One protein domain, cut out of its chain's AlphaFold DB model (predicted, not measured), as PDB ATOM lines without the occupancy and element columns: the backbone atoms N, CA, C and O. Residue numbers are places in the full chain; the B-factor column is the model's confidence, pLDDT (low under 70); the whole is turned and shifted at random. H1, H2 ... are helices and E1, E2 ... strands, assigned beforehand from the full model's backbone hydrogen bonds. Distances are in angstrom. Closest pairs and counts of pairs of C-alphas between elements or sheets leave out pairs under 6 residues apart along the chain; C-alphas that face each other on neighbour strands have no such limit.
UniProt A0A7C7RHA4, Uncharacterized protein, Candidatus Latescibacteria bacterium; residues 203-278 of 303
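AT A GLANCE: This is residues 203 to 278 of the 303 residues of an uncharacterized protein of Candidatus Latescibacteria bacterium (UniProt A0A7C7RHA4). Four antiparallel strands, E1 to E4, form a long, twisted sheet; toward its end away from the E1-E2 turn, two short helices, H1 and H2, pack on it, and short strand E5 extends it beside E4. The 76 printed residues include, in chain order, E1 E2 E3 E4 H1 H2 E5. The sheet's order is E1, E2, E3, E4, E5, mixed, and the class is mixed, helices and strands. The whole is loose, with a radius of gyration of the C-alphas of 14.7 A and spans of 45 by 25 by 17 A.

HOW THE PARTS SIT: Inner strands E2, residues 214 to 226, and E3, residues 233 to 243, form an antiparallel hairpin; N 219 and O 240, 3.0 A apart, are within hydrogen-bond range. Edge strand E1, residues 203 to 208, forms a hairpin with E2, with N 205 and O 218 at 2.8 A. E4, residues 248 to 255, forms a hairpin with E3, with N 239 and O 252 at 2.8 A. E1 to E4 are a meander, each strand the antiparallel neighbour of the one before. Edge strand E5, residues 274 to 277, is parallel to E4 at 29 degrees, with N 253 and O 274 at 2.8 A. H2, residues 263 to 270, is on the sheet at a height of 9.3 A, over E4 and along the strands, 8 degrees from E4 on the local plane; their closest C-alphas, Val 253 and Leu 269, are 7.0 A apart. H1, residues 257 to 261, is on the sheet at a height of 5.3 A, over none of its strands. H1 and H2 only just touch, only at the corner, with 3 pairs of C-alphas within 8 A. E4, H1, H2 and E5 form a strand-helix-strand unit, two parallel strands joined through helices, with a right-handed crossover. Every O i to N i+4 pair is within hydrogen-bond range in H1 and H2.

IN THESE COORDINATES: E1 begins at C-alpha 203 (132.163, 153.725, 101.363) and spans 16.3 A. E2 spans 36.0 A, E3 30.8 A, E4 22.5 A, H1 5.8 A and H2 10.2 A. E5 spans 10.1 A and ends at C-alpha 277 (121.605, 170.799, 98.639).

THE WHOLE: The C-alphas farthest apart, Thr 211 and Gly 229, are 45.9 A apart. The printed part has no cut and no long link. Its mean pLDDT is 88.6, with residue 246 under 70.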
ATOM      1  N   GLU A 203     130.734 153.481 101.154       92.56
ATOM      2  CA  GLU A 203     132.163 153.725 101.363       92.56
ATOM      3  C   GLU A 203     132.389 154.263 102.776       92.56
ATOM      4  O   GLU A 203     131.738 155.219 103.191       92.56
ATOM      5  N   SER A 204     133.334 153.669 103.501       92.44
ATOM      6  CA  SER A 204     133.727 154.087 104.845       92.44
ATOM      7  C   SER A 204     135.246 154.247 104.917       92.44
ATOM      8  O   SER A 204     135.995 153.446 104.350       92.44
ATOM      9  N   LEU A 205     135.690 155.336 105.544       89.25
ATOM     10  CA  LEU A 205     137.076 155.782 105.612       89.25
ATOM     11  C   LEU A 205     137.435 156.109 107.065       89.25
ATOM     12  O   LEU A 205     136.895 157.047 107.661       89.25
ATOM     13  N   ASP A 206     138.393 155.357 107.598       90.50
ATOM     14  CA  ASP A 206     138.923 155.538 108.946       90.50
ATOM     15  C   ASP A 206     139.710 156.848 109.072       90.50
ATOM     16  O   ASP A 206     140.508 157.222 108.206       90.50
ATOM     17  N   ILE A 207     139.504 157.545 110.188       86.62
ATOM     18  CA  ILE A 207     140.238 158.752 110.561       86.62
ATOM     19  C   ILE A 207     141.225 158.363 111.653       86.62
ATOM     20  O   ILE A 207     140.842 158.164 112.806       86.62
ATOM     21  N   GLU A 208     142.501 158.277 111.299       85.62
ATOM     22  CA  GLU A 208     143.577 157.924 112.223       85.62
ATOM     23  C   GLU A 208     144.445 159.136 112.577       85.62
ATOM     24  O   GLU A 208     144.638 160.060 111.782       85.62
ATOM     25  N   SER A 209     144.996 159.133 113.787       81.31
ATOM     26  CA  SER A 209     146.023 160.082 114.197       81.31
ATOM     27  C   SER A 209     147.361 159.769 113.506       81.31
ATOM     28  O   SER A 209     147.584 158.644 113.052       81.31
ATOM     29  N   PRO A 210     148.331 160.703 113.503       76.44
ATOM     30  CA  PRO A 210     149.680 160.427 112.997       76.44
ATOM     31  C   PRO A 210     150.399 159.259 113.694       76.44
ATOM     32  O   PRO A 210     151.400 158.765 113.178       76.44
ATOM     33  N   THR A 211     149.928 158.830 114.870       78.81
ATOM     34  CA  THR A 211     150.470 157.685 115.613       78.81
ATOM     35  C   THR A 211     149.738 156.369 115.313       78.81
ATOM     36  O   THR A 211     150.085 155.357 115.918       78.81
ATOM     37  N   GLY A 212     148.762 156.364 114.395       79.12
ATOM     38  CA  GLY A 212     147.959 155.190 114.025       79.12
ATOM     39  C   GLY A 212     146.818 154.879 114.997       79.12
ATOM     40  O   GLY A 212     146.329 153.754 115.046       79.12
ATOM     41  N   GLU A 213     146.418 155.846 115.825       82.31
ATOM     42  CA  GLU A 213     145.262 155.696 116.710       82.31
ATOM     43  C   GLU A 213     143.980 156.053 115.951       82.31
ATOM     44  O   GLU A 213     143.880 157.143 115.399       82.31
ATOM     45  N   LEU A 214     142.980 155.169 115.950       84.75
ATOM     46  CA  LEU A 214     141.682 155.442 115.327       84.75
ATOM     47  C   LEU A 214     140.909 156.509 116.121       84.75
ATOM     48  O   LEU A 214     140.436 156.224 117.228       84.75
ATOM     49  N   LEU A 215     140.748 157.696 115.532       84.38
ATOM     50  CA  LEU A 215     140.046 158.860 116.086       84.38
ATOM     51  C   LEU A 215     138.556 158.887 115.712       84.38
ATOM     52  O   LEU A 215     137.741 159.440 116.450       84.38
ATOM     53  N   GLY A 216     138.185 158.291 114.583       88.88
ATOM     54  CA  GLY A 216     136.815 158.310 114.083       88.88
ATOM     55  C   GLY A 216     136.686 157.655 112.716       88.88
ATOM     56  O   GLY A 216     137.628 157.040 112.227       88.88
ATOM     57  N   GLU A 217     135.523 157.813 112.100       90.19
ATOM     58  CA  GLU A 217     135.207 157.241 110.788       90.19
ATOM     59  C   GLU A 217     134.328 158.225 110.010       90.19
ATOM     60  O   GLU A 217     133.415 158.828 110.582       90.19
ATOM     61  N   CYS A 218     134.584 158.406 108.715       90.81
ATOM     62  CA  CYS A 218     133.677 159.122 107.825       90.81
ATOM     63  C   CYS A 218     133.148 158.191 106.734       90.81
ATOM     64  O   CYS A 218     133.911 157.444 106.127       90.81
ATOM     65  N   GLY A 219     131.839 158.231 106.491       91.50
ATOM     66  CA  GLY A 219     131.172 157.329 105.557       91.50
ATOM     67  C   GLY A 219     130.293 158.062 104.552       91.50
ATOM     68  O   GLY A 219     129.756 159.131 104.849       91.50
ATOM     69  N   LEU A 220     130.137 157.487 103.361       93.94
ATOM     70  CA  LEU A 220     129.238 157.953 102.311       93.94
ATOM     71  C   LEU A 220     128.456 156.771 101.729       93.94
ATOM     72  O   LEU A 220     129.041 155.864 101.143       93.94
ATOM     73  N   ASN A 221     127.127 156.813 101.820       95.06
ATOM     74  CA  ASN A 221     126.266 155.762 101.273       95.06
ATOM     75  C   ASN A 221     125.020 156.303 100.572       95.06
ATOM     76  O   ASN A 221     124.639 157.465 100.736       95.06
ATOM     77  N   ILE A 222     124.380 155.467  99.754       94.44
ATOM     78  CA  ILE A 222     123.156 155.835  99.031       94.44
ATOM     79  C   ILE A 222     121.997 156.024 100.022       94.44
ATOM     80  O   ILE A 222     121.626 155.115 100.765       94.44
ATOM     81  N   ALA A 223     121.376 157.205 100.007       93.56
ATOM     82  CA  ALA A 223     120.246 157.528 100.880       93.56
ATOM     83  C   ALA A 223     118.885 157.344 100.206       93.56
ATOM     84  O   ALA A 223     117.915 157.005 100.896       93.56
ATOM     85  N   GLU A 224     118.822 157.616  98.899       93.75
ATOM     86  CA  GLU A 224     117.605 157.631  98.088       93.75
ATOM     87  C   GLU A 224     117.922 157.376  96.606       93.75
ATOM     88  O   GLU A 224     118.906 157.893  96.064       93.75
ATOM     89  N   THR A 225     117.046 156.623  95.937       92.75
ATOM     90  CA  THR A 225     117.095 156.348  94.496       92.75
ATOM     91  C   THR A 225     115.755 156.670  93.834       92.75
ATOM     92  O   THR A 225     114.700 156.642  94.463       92.75
ATOM     93  N   LEU A 226     115.781 157.001  92.544       88.88
ATOM     94  CA  LEU A 226     114.606 157.355  91.755       88.88
ATOM     95  C   LEU A 226     114.202 156.223  90.805       88.88
ATOM     96  O   LEU A 226     114.909 155.907  89.844       88.88
ATOM     97  N   GLY A 227     112.996 155.695  91.012       83.50
ATOM     98  CA  GLY A 227     112.422 154.629  90.192       83.50
ATOM     99  C   GLY A 227     113.062 153.262  90.452       83.50
ATOM    100  O   GLY A 227     113.757 153.062  91.439       83.50
ATOM    101  N   THR A 228     112.796 152.305  89.563       78.12
ATOM    102  CA  THR A 228     113.196 150.891  89.719       78.12
ATOM    103  C   THR A 228     114.081 150.377  88.577       78.12
ATOM    104  O   THR A 228     114.251 149.172  88.412       78.12
ATOM    105  N   GLY A 229     114.617 151.279  87.749       75.94
ATOM    106  CA  GLY A 229     115.495 150.922  86.631       75.94
ATOM    107  C   GLY A 229     116.938 150.678  87.073       75.94
ATOM    108  O   GLY A 229     117.401 151.319  88.011       75.94
ATOM    109  N   ALA A 230     117.639 149.795  86.357       78.50
ATOM    110  CA  ALA A 230     119.080 149.585  86.490       78.50
ATOM    111  C   ALA A 230     119.836 150.351  85.380       78.50
ATOM    112  O   ALA A 230     119.419 150.280  84.217       78.50
ATOM    113  N   PRO A 231     120.935 151.062  85.687       80.50
ATOM    114  CA  PRO A 231     121.480 151.288  87.028       80.50
ATOM    115  C   PRO A 231     120.596 152.223  87.869       80.50
ATOM    116  O   PRO A 231     119.881 153.073  87.318       80.50
ATOM    117  N   ALA A 232     120.653 152.072  89.191       86.69
ATOM    118  CA  ALA A 232     119.857 152.862  90.120       86.69
ATOM    119  C   ALA A 232     120.173 154.357  89.973       86.69
ATOM    120  O   ALA A 232     121.326 154.795  89.973       86.69
ATOM    121  N   LYS A 233     119.125 155.175  89.861       90.31
ATOM    122  CA  LYS A 233     119.264 156.630  89.745       90.31
ATOM    123  C   LYS A 233     119.351 157.244  91.135       90.31
ATOM    124  O   LYS A 233     118.327 157.612  91.700       90.31
ATOM    125  N   VAL A 234     120.548 157.325  91.702       92.19
ATOM    126  CA  VAL A 234     120.756 157.907  93.037       92.19
ATOM    127  C   VAL A 234     120.416 159.400  93.036       92.19
ATOM    128  O   VAL A 234     120.887 160.150  92.180       92.19
ATOM    129  N   THR A 235     119.594 159.837  93.993       93.38
ATOM    130  CA  THR A 235     119.168 161.243  94.141       93.38
ATOM    131  C   THR A 235     119.622 161.882  95.449       93.38
ATOM    132  O   THR A 235     119.589 163.117  95.544       93.38
ATOM    133  N   ALA A 236     120.076 161.084  96.421       94.44
ATOM    134  CA  ALA A 236     120.705 161.563  97.645       94.44
ATOM    135  C   ALA A 236     121.709 160.554  98.234       94.44
ATOM    136  O   ALA A 236     121.539 159.341  98.082       94.44
ATOM    137  N   PHE A 237     122.700 161.062  98.969       94.94
ATOM    138  CA  PHE A 237     123.674 160.293  99.755       94.94
ATOM    139  C   PHE A 237     123.618 160.687 101.236       94.94
ATOM    140  O   PHE A 237     123.366 161.853 101.537       94.94
ATOM    141  N   ASN A 238     123.896 159.766 102.164       94.50
ATOM    142  CA  ASN A 238     124.181 160.131 103.553       94.50
ATOM    143  C   ASN A 238     125.689 160.210 103.742       94.50
ATOM    144  O   ASN A 238     126.403 159.264 103.424       94.50
ATOM    145  N   LEU A 239     126.137 161.326 104.296       92.88
ATOM    146  CA  LEU A 239     127.485 161.556 104.779       92.88
ATOM    147  C   LEU A 239     127.465 161.452 106.306       92.88
ATOM    148  O   LEU A 239     126.772 162.234 106.963       92.88
ATOM    149  N   SER A 240     128.210 160.509 106.866       91.88
ATOM    150  CA  SER A 240     128.357 160.324 108.310       91.88
ATOM    151  C   SER A 240     129.765 160.694 108.771       91.88
ATOM    152  O   SER A 240     130.744 160.490 108.056       91.88
ATOM    153  N   LEU A 241     129.865 161.231 109.986       89.38
ATOM    154  CA  LEU A 241     131.106 161.339 110.748       89.38
ATOM    155  C   LEU A 241     130.864 160.798 112.143       89.38
ATOM    156  O   LEU A 241     130.048 161.341 112.889       89.38
ATOM    157  N   PHE A 242     131.576 159.737 112.481       87.88
ATOM    158  CA  PHE A 242     131.632 159.179 113.815       87.88
ATOM    159  C   PHE A 242     132.888 159.682 114.528       87.88
ATOM    160  O   PHE A 242     134.000 159.486 114.041       87.88
ATOM    161  N   ASP A 243     132.704 160.314 115.684       83.12
ATOM    162  CA  ASP A 243     133.790 160.703 116.586       83.12
ATOM    163  C   ASP A 243     133.893 159.675 117.719       83.12
ATOM    164  O   ASP A 243     132.953 159.504 118.508       83.12
ATOM    165  N   ARG A 244     135.039 158.992 117.819       78.75
ATOM    166  CA  ARG A 244     135.261 157.958 118.839       78.75
ATOM    167  C   ARG A 244     135.336 158.539 120.254       78.75
ATOM    168  O   ARG A 244     134.993 157.842 121.209       78.75
ATOM    169  N   SER A 245     135.770 159.789 120.403       71.69
ATOM    170  CA  SER A 245     135.962 160.443 121.702       71.69
ATOM    171  C   SER A 245     134.649 160.910 122.342       71.69
ATOM    172  O   SER A 245     134.517 160.864 123.566       71.69
ATOM    173  N   ASP A 246     133.667 161.305 121.525       69.88
ATOM    174  CA  ASP A 246     132.333 161.750 121.969       69.88
ATOM    175  C   ASP A 246     131.240 160.690 121.722       69.88
ATOM    176  O   ASP A 246     130.094 160.881 122.117       69.88
ATOM    177  N   VAL A 247     131.577 159.551 121.097       77.38
ATOM    178  CA  VAL A 247     130.653 158.451 120.738       77.38
ATOM    179  C   VAL A 247     129.372 158.991 120.082       77.38
ATOM    180  O   VAL A 247     128.249 158.591 120.399       77.38
ATOM    181  N   ARG A 248     129.539 159.957 119.176       74.94
ATOM    182  CA  ARG A 248     128.447 160.605 118.442       74.94
ATOM    183  C   ARG A 248     128.669 160.488 116.948       74.94
ATOM    184  O   ARG A 248     129.794 160.586 116.464       74.94
ATOM    185  N   THR A 249     127.561 160.334 116.233       85.00
ATOM    186  CA  THR A 249     127.529 160.364 114.773       85.00
ATOM    187  C   THR A 249     126.810 161.622 114.317       85.00
ATOM    188  O   THR A 249     125.646 161.841 114.660       85.00
ATOM    189  N   VAL A 250     127.501 162.450 113.539       86.19
ATOM    190  CA  VAL A 250     126.906 163.576 112.819       86.19
ATOM    191  C   VAL A 250     126.576 163.103 111.410       86.19
ATOM    192  O   VAL A 250     127.462 162.641 110.695       86.19
ATOM    193  N   THR A 251     125.311 163.229 111.007       89.75
ATOM    194  CA  THR A 251     124.845 162.802 109.682       89.75
ATOM    195  C   THR A 251     124.305 163.990 108.899       89.75
ATOM    196  O   THR A 251     123.414 164.704 109.368       89.75
ATOM    197  N   LYS A 252     124.806 164.167 107.676       90.88
ATOM    198  CA  LYS A 252     124.268 165.095 106.676       90.88
ATOM    199  C   LYS A 252     123.755 164.303 105.479       90.88
ATOM    200  O   LYS A 252     124.366 163.320 105.074       90.88
ATOM    201  N   VAL A 253     122.646 164.732 104.894       94.25
ATOM    202  CA  VAL A 253     122.066 164.103 103.706       94.25
ATOM    203  C   VAL A 253     122.290 165.013 102.511       94.25
ATOM    204  O   VAL A 253     121.656 166.058 102.380       94.25
ATOM    205  N   LEU A 254     123.207 164.609 101.641       93.06
ATOM    206  CA  LEU A 254     123.565 165.303 100.414       93.06
ATOM    207  C   LEU A 254     122.499 165.027  99.352       93.06
ATOM    208  O   LEU A 254     122.359 163.897  98.891       93.06
ATOM    209  N   MET A 255     121.743 166.046  98.963       93.81
ATOM    210  CA  MET A 255     120.603 165.930  98.059       93.81
ATOM    211  C   MET A 255     120.885 166.602  96.720       93.81
ATOM    212  O   MET A 255     121.408 167.716  96.663       93.81
ATOM    213  N   SER A 256     120.464 165.946  95.641       92.38
ATOM    214  CA  SER A 256     120.304 166.597  94.338       92.38
ATOM    215  C   SER A 256     119.223 167.682  94.389       92.38
ATOM    216  O   SER A 256     118.343 167.651  95.249       92.38
ATOM    217  N   GLU A 257     119.225 168.593  93.415       91.94
ATOM    218  CA  GLU A 257     118.166 169.601  93.253       91.94
ATOM    219  C   GLU A 257     116.764 168.970  93.189       91.94
ATOM    220  O   GLU A 257     115.822 169.485  93.785       91.94
ATOM    221  N   TYR A 258     116.646 167.797  92.556       91.94
ATOM    222  CA  TYR A 258     115.406 167.021  92.515       91.94
ATOM    223  C   TYR A 258     114.939 166.596  93.917       91.94
ATOM    224  O   TYR A 258     113.814 166.898  94.314       91.94
ATOM    225  N   ALA A 259     115.802 165.916  94.681       92.69
ATOM    226  CA  ALA A 259     115.452 165.418  96.015       92.69
ATOM    227  C   ALA A 259     115.244 166.553  97.026       92.69
ATOM    228  O   ALA A 259     114.400 166.444  97.912       92.69
ATOM    229  N   TYR A 260     116.000 167.642  96.886       92.44
ATOM    230  CA  TYR A 260     115.887 168.806  97.752       92.44
ATOM    231  C   TYR A 260     114.647 169.649  97.432       92.44
ATOM    232  O   TYR A 260     114.070 170.238  98.342       92.44
ATOM    233  N   GLY A 261     114.227 169.724  96.165       92.88
ATOM    234  CA  GLY A 261     113.042 170.469  95.729       92.88
ATOM    235  C   GLY A 261     111.716 169.796  96.093       92.88
ATOM    236  O   GLY A 261     110.735 170.489  96.363       92.88
ATOM    237  N   ASP A 262     111.687 168.464  96.163       95.19
ATOM    238  CA  ASP A 262     110.509 167.689  96.560       95.19
ATOM    239  C   ASP A 262     110.351 167.660  98.091       95.19
ATOM    240  O   ASP A 262     111.170 167.100  98.823       95.19
ATOM    241  N   GLU A 263     109.274 168.265  98.596       94.56
ATOM    242  CA  GLU A 263     109.001 168.349 100.033       94.56
ATOM    243  C   GLU A 263     108.812 166.976 100.694       94.56
ATOM    244  O   GLU A 263     109.261 166.772 101.824       94.56
ATOM    245  N   ALA A 264     108.200 166.013 100.002       93.94
ATOM    246  CA  ALA A 264     107.977 164.680 100.548       93.94
ATOM    247  C   ALA A 264     109.296 163.905 100.682       93.94
ATOM    248  O   ALA A 264     109.528 163.249 101.703       93.94
ATOM    249  N   ILE A 265     110.176 164.004  99.681       93.06
ATOM    250  CA  ILE A 265     111.508 163.379  99.717       93.06
ATOM    251  C   ILE A 265     112.376 164.051 100.785       93.06
ATOM    252  O   ILE A 265     112.938 163.362 101.641       93.06
ATOM    253  N   ARG A 266     112.433 165.386 100.795       94.00
ATOM    254  CA  ARG A 266     113.232 166.157 101.754       94.00
ATOM    255  C   ARG A 266     112.816 165.883 103.199       94.00
ATOM    256  O   ARG A 266     113.683 165.623 104.028       94.00
ATOM    257  N   ASN A 267     111.516 165.870 103.500       94.12
ATOM    258  CA  ASN A 267     111.022 165.591 104.853       94.12
ATOM    259  C   ASN A 267     111.332 164.155 105.298       94.12
ATOM    260  O   ASN A 267     111.711 163.940 106.448       94.12
ATOM    261  N   ARG A 268     111.223 163.170 104.395       94.31
ATOM    262  CA  ARG A 268     111.596 161.778 104.693       94.31
ATOM    263  C   ARG A 268     113.083 161.652 105.014       94.31
ATOM    264  O   ARG A 268     113.457 160.942 105.945       94.31
ATOM    265  N   LEU A 269     113.929 162.323 104.240       93.94
ATOM    266  CA  LEU A 269     115.377 162.250 104.394       93.94
ATOM    267  C   LEU A 269     115.909 163.094 105.559       93.94
ATOM    268  O   LEU A 269     116.896 162.698 106.169       93.94
ATOM    269  N   ALA A 270     115.227 164.175 105.943       92.44
ATOM    270  CA  ALA A 270     115.578 164.985 107.113       92.44
ATOM    271  C   ALA A 270     115.537 164.196 108.440       92.44
ATOM    272  O   ALA A 270     116.166 164.588 109.417       92.44
ATOM    273  N   ILE A 271     114.830 163.058 108.475       92.62
ATOM    274  CA  ILE A 271     114.833 162.132 109.620       92.62
ATOM    275  C   ILE A 271     116.199 161.434 109.764       92.62
ATOM    276  O   ILE A 271     116.588 161.073 110.872       92.62
ATOM    277  N   LYS A 272     116.931 161.235 108.657       90.69
ATOM    278  CA  LYS A 272     118.237 160.554 108.640       90.69
ATOM    279  C   LYS A 272     119.396 161.486 109.011       90.69
ATOM    280  O   LYS A 272     120.410 161.012 109.513       90.69
ATOM    281  N   GLY A 273     119.264 162.786 108.759       90.12
ATOM    282  CA  GLY A 273     120.305 163.776 109.019       90.12
ATOM    283  C   GLY A 273     119.955 165.151 108.460       90.12
ATOM    284  O   GLY A 273     118.891 165.351 107.876       90.12
ATOM    285  N   GLU A 274     120.866 166.106 108.624       91.06
ATOM    286  CA  GLU A 274     120.671 167.474 108.138       91.06
ATOM    287  C   GLU A 274     120.653 167.512 106.595       91.06
ATOM    288  O   GLU A 274     121.629 167.085 105.972       91.06
ATOM    289  N   PRO A 275     119.584 168.011 105.952       90.69
ATOM    290  CA  PRO A 275     119.499 168.069 104.496       90.69
ATOM    291  C   PRO A 275     120.409 169.161 103.920       90.69
ATOM    292  O   PRO A 275     120.324 170.325 104.303       90.69
ATOM    293  N   VAL A 276     121.233 168.798 102.938       90.56
ATOM    294  CA  VAL A 276     122.169 169.702 102.256       90.56
ATOM    295  C   VAL A 276     121.964 169.602 100.750       90.56
ATOM    296  O   VAL A 276     122.130 168.533 100.169       90.56
ATOM    297  N   LEU A 277     121.636 170.719 100.099       90.00
ATOM    298  CA  LEU A 277     121.605 170.799  98.639       90.00
ATOM    299  C   LEU A 277     123.034 170.767  98.083       90.00
ATOM    300  O   LEU A 277     123.868 171.591  98.463       90.00
ATOM    301  N   VAL A 278     123.300 169.848  97.154       87.69
ATOM    302  CA  VAL A 278     124.581 169.749  96.449       87.69
ATOM    303  C   VAL A 278     124.393 170.113  94.983       87.69
ATOM    304  O   VAL A 278     123.593 169.510  94.269       87.69
TER     305      VAL A 278